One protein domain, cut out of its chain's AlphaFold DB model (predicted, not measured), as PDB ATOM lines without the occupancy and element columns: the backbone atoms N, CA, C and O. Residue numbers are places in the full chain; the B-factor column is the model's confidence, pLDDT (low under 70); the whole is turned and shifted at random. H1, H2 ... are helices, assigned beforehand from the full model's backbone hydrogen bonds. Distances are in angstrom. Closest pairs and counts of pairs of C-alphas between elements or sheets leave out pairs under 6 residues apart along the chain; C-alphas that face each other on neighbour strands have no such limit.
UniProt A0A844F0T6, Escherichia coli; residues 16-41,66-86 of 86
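Overview. This is residues 16 to 41 and 66 to 86 of the 86 residues of a protein of Escherichia coli (UniProt A0A844F0T6). The printed part looks like a loose, flat T, with the long helix H3 as the crossbar and the two short helices H1 and H2, one after the other, as a kinked stem. H1 meets H3 at residues 70 to 74, H2 makes the far end of the stem, and residues 79 to 86 stick out at one end of the crossbar. The printed part has 47 residues with three named helices, in the order H1, H2, H3 along the chain, and no named strand; its class is all helix. It is loose, with a radius of gyration of the C-alphas of 12.2 A, and the C-alphas span 35 by 30 by 13 A.

Arrangement. H1, residues 23 to 31, and H3, residues 67 to 84, touch, with the C-alphas of Tyr 25 and Gln 70 the closest at 6.1 A. H3 touches H1 with residues 70 to 74 alone. The lines of H1 and H3 stand at a steep tilt of 57 degrees, and the two run the same way. H2, residues 33 to 41, touches no helix, but it is near H1. H1 and H2 are close but not clearly touching, with the C-alphas of Phe 30 and Gln 36 the closest at 6.6 A. Their tilt is steep, at 64 degrees, and they run the same way. H2 and H3 are apart. In H1, H2 and H3, every pair of O of residue i and N of residue i+4 is within hydrogen-bond range.

Along the chain. The printed part begins at Ala 16, and residues 16 to 22 come before H1. H1 begins at Pro 23, with its C-alpha at (-41.080, -3.409, -31.580), and measures 12.3 A from first to last C-alpha. Ser 32 alone lies between H1 and H2, a tight link. H2 runs from Asn 33 to Asp 41 and measures 12.0 A; C-alpha 41 is at (-60.885, -16.925, -27.539). H3 runs from Leu 67 to Met 84, is the longest helix with 18 residues, and measures 25.9 A; C-alpha 84 is at (-46.323, 0.492, -9.987).

Size, cuts and confidence. The two C-alphas farthest apart are those of Lys 19 and Arg 86, at 34.6 A. Residues 42 to 65 are not printed, and C-alphas 41 and 66 are 28.4 A apart across this cut, which lies in the link from H2 to H3. Residues 31 to 38, of which 33 to 38 belong to H2, stand free. Residues 79 to 86, of which 79 to 84 belong to H3, stand free too. The mean pLDDT of the printed part is 86.3, and confidence is low, under 70, at residues 85 to 86; Arg 86 is the chain's last residue.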
ATOM      1  N   ALA A  16     -41.290  -7.119 -36.411       83.50
ATOM      2  CA  ALA A  16     -41.800  -5.802 -36.774       83.50
ATOM      3  C   ALA A  16     -41.023  -5.192 -37.952       83.50
ATOM      4  O   ALA A  16     -39.787  -5.227 -37.990       83.50
ATOM      5  N   MET A  17     -41.738  -4.548 -38.875       85.88
ATOM      6  CA  MET A  17     -41.126  -3.672 -39.872       85.88
ATOM      7  C   MET A  17     -40.806  -2.325 -39.217       85.88
ATOM      8  O   MET A  17     -41.675  -1.462 -39.117       85.88
ATOM      9  N   LYS A  18     -39.548  -2.132 -38.799       81.88
ATOM     10  CA  LYS A  18     -39.089  -0.950 -38.036       81.88
ATOM     11  C   LYS A  18     -39.423   0.407 -38.674       81.88
ATOM     12  O   LYS A  18     -39.488   1.403 -37.969       81.88
ATOM     13  N   LYS A  19     -39.636   0.450 -39.994       86.31
ATOM     14  CA  LYS A  19     -40.054   1.660 -40.721       86.31
ATOM     15  C   LYS A  19     -41.471   2.123 -40.351       86.31
ATOM     16  O   LYS A  19     -41.767   3.303 -40.471       86.31
ATOM     17  N   PHE A  20     -42.332   1.201 -39.928       85.62
ATOM     18  CA  PHE A  20     -43.752   1.455 -39.682       85.62
ATOM     19  C   PHE A  20     -44.158   1.205 -38.231       85.62
ATOM     20  O   PHE A  20     -45.082   1.849 -37.741       85.62
ATOM     21  N   VAL A  21     -43.486   0.279 -37.542       90.81
ATOM     22  CA  VAL A  21     -43.879  -0.150 -36.198       90.81
ATOM     23  C   VAL A  21     -42.671  -0.294 -35.286       90.81
ATOM     24  O   VAL A  21     -41.690  -0.963 -35.627       90.81
ATOM     25  N   LEU A  22     -42.774   0.291 -34.096       90.50
ATOM     26  CA  LEU A  22     -41.828   0.110 -33.009       90.50
ATOM     27  C   LEU A  22     -42.030  -1.276 -32.371       90.50
ATOM     28  O   LEU A  22     -43.150  -1.610 -31.980       90.50
ATOM     29  N   PRO A  23     -40.969  -2.089 -32.205       89.50
ATOM     30  CA  PRO A  23     -41.080  -3.409 -31.580       89.50
ATOM     31  C   PRO A  23     -41.698  -3.369 -30.176       89.50
ATOM     32  O   PRO A  23     -42.479  -4.248 -29.825       89.50
ATOM     33  N   GLN A  24     -41.393  -2.324 -29.400       90.25
ATOM     34  CA  GLN A  24     -41.949  -2.109 -28.060       90.25
ATOM     35  C   GLN A  24     -43.467  -1.916 -28.088       90.25
ATOM     36  O   GLN A  24     -44.161  -2.412 -27.209       90.25
ATOM     37  N   TYR A  25     -43.999  -1.246 -29.116       91.06
ATOM     38  CA  TYR A  25     -45.441  -1.065 -29.261       91.06
ATOM     39  C   TYR A  25     -46.140  -2.412 -29.452       91.06
ATOM     40  O   TYR A  25     -47.100  -2.704 -28.745       91.06
ATOM     41  N   LEU A  26     -45.625  -3.259 -30.355       88.56
ATOM     42  CA  LEU A  26     -46.169  -4.606 -30.545       88.56
ATOM     43  C   LEU A  26     -46.056  -5.443 -29.276       88.56
ATOM     44  O   LEU A  26     -47.002  -6.150 -28.952       88.56
ATOM     45  N   TYR A  27     -44.935  -5.347 -28.558       89.00
ATOM     46  CA  TYR A  27     -44.769  -6.039 -27.285       89.00
ATOM     47  C   TYR A  27     -45.888  -5.661 -26.311       89.00
ATOM     48  O   TYR A  27     -46.660  -6.535 -25.928       89.00
ATOM     49  N   TYR A  28     -46.060  -4.370 -26.009       90.06
ATOM     50  CA  TYR A  28     -47.110  -3.916 -25.094       90.06
ATOM     51  C   TYR A  28     -48.518  -4.268 -25.573       90.06
ATOM     52  O   TYR A  28     -49.354  -4.689 -24.772       90.06
ATOM     53  N   TYR A  29     -48.770  -4.136 -26.877       88.81
ATOM     54  CA  TYR A  29     -50.048  -4.490 -27.481       88.81
ATOM     55  C   TYR A  29     -50.367  -5.975 -27.276       88.81
ATOM     56  O   TYR A  29     -51.416  -6.301 -26.731       88.81
ATOM     57  N   PHE A  30     -49.452  -6.878 -27.635       85.25
ATOM     58  CA  PHE A  30     -49.670  -8.318 -27.484       85.25
ATOM     59  C   PHE A  30     -49.661  -8.782 -26.027       85.25
ATOM     60  O   PHE A  30     -50.328  -9.762 -25.714       85.25
ATOM     61  N   THR A  31     -48.963  -8.095 -25.120       85.69
ATOM     62  CA  THR A  31     -49.021  -8.402 -23.679       85.69
ATOM     63  C   THR A  31     -50.284  -7.885 -22.993       85.69
ATOM     64  O   THR A  31     -50.539  -8.245 -21.849       85.69
ATOM     65  N   SER A  32     -51.075  -7.035 -23.653       86.38
ATOM     66  CA  SER A  32     -52.310  -6.510 -23.076       86.38
ATOM     67  C   SER A  32     -53.303  -7.637 -22.794       86.38
ATOM     68  O   SER A  32     -53.566  -8.459 -23.672       86.38
ATOM     69  N   ASN A  33     -53.915  -7.638 -21.604       83.94
ATOM     70  CA  ASN A  33     -54.924  -8.630 -21.219       83.94
ATOM     71  C   ASN A  33     -56.049  -8.754 -22.246       83.94
ATOM     72  O   ASN A  33     -56.464  -9.862 -22.551       83.94
ATOM     73  N   THR A  34     -56.514  -7.644 -22.824       83.62
ATOM     74  CA  THR A  34     -57.568  -7.678 -23.846       83.62
ATOM     75  C   THR A  34     -57.123  -8.454 -25.079       83.62
ATOM     76  O   THR A  34     -57.879  -9.258 -25.615       83.62
ATOM     77  N   VAL A  35     -55.887  -8.234 -25.529       83.81
ATOM     78  CA  VAL A  35     -55.344  -8.911 -26.708       83.81
ATOM     79  C   VAL A  35     -55.075 -10.377 -26.402       83.81
ATOM     80  O   VAL A  35     -55.422 -11.218 -27.225       83.81
ATOM     81  N   GLN A  36     -54.552 -10.686 -25.213       82.00
ATOM     82  CA  GLN A  36     -54.401 -12.057 -24.726       82.00
ATOM     83  C   GLN A  36     -55.751 -12.778 -24.689       82.00
ATOM     84  O   GLN A  36     -55.872 -13.822 -25.310       82.00
ATOM     85  N   SER A  37     -56.798 -12.199 -24.095       81.81
ATOM     86  CA  SER A  37     -58.136 -12.808 -24.076       81.81
ATOM     87  C   SER A  37     -58.692 -13.041 -25.481       81.81
ATOM     88  O   SER A  37     -59.168 -14.127 -25.770       81.81
ATOM     89  N   VAL A  38     -58.559 -12.077 -26.401       80.00
ATOM     90  CA  VAL A  38     -59.011 -12.266 -27.794       80.00
ATOM     91  C   VAL A  38     -58.208 -13.358 -28.509       80.00
ATOM     92  O   VAL A  38     -58.751 -14.085 -29.337       80.00
ATOM     93  N   ILE A  39     -56.908 -13.452 -28.234       75.94
ATOM     94  CA  ILE A  39     -56.029 -14.502 -28.756       75.94
ATOM     95  C   ILE A  39     -56.441 -15.869 -28.206       75.94
ATOM     96  O   ILE A  39     -56.490 -16.831 -28.965       75.94
ATOM     97  N   GLU A  40     -56.771 -15.940 -26.919       75.00
ATOM     98  CA  GLU A  40     -57.252 -17.150 -26.260       75.00
ATOM     99  C   GLU A  40     -58.624 -17.584 -26.788       75.00
ATOM    100  O   GLU A  40     -58.801 -18.759 -27.100       75.00
ATOM    101  N   ASP A  41     -59.556 -16.652 -26.977       74.38
ATOM    102  CA  ASP A  41     -60.885 -16.925 -27.539       74.38
ATOM    103  C   ASP A  41     -60.810 -17.383 -29.003       74.38
ATOM    104  O   ASP A  41     -61.651 -18.145 -29.473       74.38
ATOM    105  N   PRO A  66     -49.502   6.272 -36.019       93.12
ATOM    106  CA  PRO A  66     -48.265   6.907 -36.481       93.12
ATOM    107  C   PRO A  66     -47.105   6.717 -35.491       93.12
ATOM    108  O   PRO A  66     -47.328   6.649 -34.285       93.12
ATOM    109  N   LEU A  67     -45.856   6.695 -35.974       91.50
ATOM    110  CA  LEU A  67     -44.664   6.436 -35.141       91.50
ATOM    111  C   LEU A  67     -44.571   7.335 -33.898       91.50
ATOM    112  O   LEU A  67     -44.264   6.859 -32.811       91.50
ATOM    113  N   MET A  68     -44.888   8.623 -34.048       92.81
ATOM    114  CA  MET A  68     -44.898   9.582 -32.940       92.81
ATOM    115  C   MET A  68     -45.898   9.189 -31.842       92.81
ATOM    116  O   MET A  68     -45.596   9.293 -30.655       92.81
ATOM    117  N   GLU A  69     -47.068   8.689 -32.236       93.56
ATOM    118  CA  GLU A  69     -48.099   8.247 -31.303       93.56
ATOM    119  C   GLU A  69     -47.727   6.909 -30.654       93.56
ATOM    120  O   GLU A  69     -47.930   6.732 -29.454       93.56
ATOM    121  N   GLN A  70     -47.087   5.998 -31.400       92.50
ATOM    122  CA  GLN A  70     -46.522   4.771 -30.825       92.50
ATOM    123  C   GLN A  70     -45.525   5.099 -29.705       92.50
ATOM    124  O   GLN A  70     -45.634   4.542 -28.613       92.50
ATOM    125  N   SER A  71     -44.599   6.035 -29.941       93.19
ATOM    126  CA  SER A  71     -43.649   6.496 -28.920       93.19
ATOM    127  C   SER A  71     -44.353   7.111 -27.712       93.19
ATOM    128  O   SER A  71     -44.017   6.771 -26.580       93.19
ATOM    129  N   ARG A  72     -45.367   7.961 -27.928       95.12
ATOM    130  CA  ARG A  72     -46.144   8.578 -26.840       95.12
ATOM    131  C   ARG A  72     -46.820   7.528 -25.952       95.12
ATOM    132  O   ARG A  72     -46.787   7.650 -24.726       95.12
ATOM    133  N   ILE A  73     -47.420   6.504 -26.562       92.88
ATOM    134  CA  ILE A  73     -48.065   5.391 -25.851       92.88
ATOM    135  C   ILE A  73     -47.033   4.623 -25.021       92.88
ATOM    136  O   ILE A  73     -47.251   4.427 -23.827       92.88
ATOM    137  N   ILE A  74     -45.900   4.249 -25.625       92.69
ATOM    138  CA  ILE A  74     -44.814   3.529 -24.940       92.69
ATOM    139  C   ILE A  74     -44.333   4.318 -23.719       92.69
ATOM    140  O   ILE A  74     -44.348   3.784 -22.612       92.69
ATOM    141  N   SER A  75     -44.005   5.603 -23.883       94.00
ATOM    142  CA  SER A  75     -43.536   6.436 -22.770       94.00
ATOM    143  C   SER A  75     -44.557   6.529 -21.639       94.00
ATOM    144  O   SER A  75     -44.183   6.550 -20.468       94.00
ATOM    145  N   LYS A  76     -45.859   6.561 -21.955       92.94
ATOM    146  CA  LYS A  76     -46.898   6.593 -20.922       92.94
ATOM    147  C   LYS A  76     -46.984   5.276 -20.154       92.94
ATOM    148  O   LYS A  76     -47.152   5.305 -18.935       92.94
ATOM    149  N   ILE A  77     -46.863   4.145 -20.848       91.06
ATOM    150  CA  ILE A  77     -46.852   2.818 -20.226       91.06
ATOM    151  C   ILE A  77     -45.622   2.669 -19.328       91.06
ATOM    152  O   ILE A  77     -45.767   2.269 -18.178       91.06
ATOM    153  N   GLU A  78     -44.437   3.053 -19.806       90.31
ATOM    154  CA  GLU A  78     -43.193   2.997 -19.026       90.31
ATOM    155  C   GLU A  78     -43.268   3.863 -17.762       90.31
ATOM    156  O   GLU A  78     -42.888   3.411 -16.683       90.31
ATOM    157  N   GLN A  79     -43.824   5.075 -17.862       92.31
ATOM    158  CA  GLN A  79     -44.055   5.930 -16.693       92.31
ATOM    159  C   GLN A  79     -44.954   5.255 -15.654       92.31
ATOM    160  O   GLN A  79     -44.635   5.269 -14.469       92.31
ATOM    161  N   LEU A  80     -46.072   4.659 -16.081       89.81
ATOM    162  CA  LEU A  80     -46.996   3.975 -15.172       89.81
ATOM    163  C   LEU A  80     -46.366   2.717 -14.567       89.81
ATOM    164  O   LEU A  80     -46.478   2.499 -13.364       89.81
ATOM    165  N   ALA A  81     -45.667   1.922 -15.377       87.06
ATOM    166  CA  ALA A  81     -44.958   0.732 -14.921       87.06
ATOM    167  C   ALA A  81     -43.900   1.084 -13.866       87.06
ATOM    168  O   ALA A  81     -43.823   0.419 -12.837       87.06
ATOM    169  N   SER A  82     -43.158   2.177 -14.070       89.06
ATOM    170  CA  SER A  82     -42.175   2.674 -13.103       89.06
ATOM    171  C   SER A  82     -42.796   3.155 -11.788       89.06
ATOM    172  O   SER A  82     -42.098   3.180 -10.775       89.06
ATOM    173  N   ILE A  83     -44.061   3.587 -11.797       89.56
ATOM    174  CA  ILE A  83     -44.781   3.980 -10.577       89.56
ATOM    175  C   ILE A  83     -45.286   2.736  -9.842       89.56
ATOM    176  O   ILE A  83     -45.179   2.677  -8.625       89.56
ATOM    177  N   MET A  84     -45.802   1.738 -10.567       78.38
ATOM    178  CA  MET A  84     -46.323   0.492  -9.987       78.38
ATOM    179  C   MET A  84     -45.231  -0.452  -9.466       78.38
ATOM    180  O   MET A  84     -45.528  -1.350  -8.686       78.38
ATOM    181  N   SER A  85     -43.981  -0.284  -9.905       67.06
ATOM    182  CA  SER A  85     -42.837  -1.074  -9.437       67.06
ATOM    183  C   SER A  85     -42.147  -0.492  -8.191       67.06
ATOM    184  O   SER A  85     -41.021  -0.895  -7.892       67.06
ATOM    185  N   ARG A  86     -42.758   0.488  -7.514       48.03
ATOM    186  CA  ARG A  86     -42.313   1.050  -6.226       48.03
ATOM    187  C   ARG A  86     -43.317   0.701  -5.143       48.03
ATOM    188  O   ARG A  86     -42.848   0.463  -4.012       48.03
TER     189      ARG A  86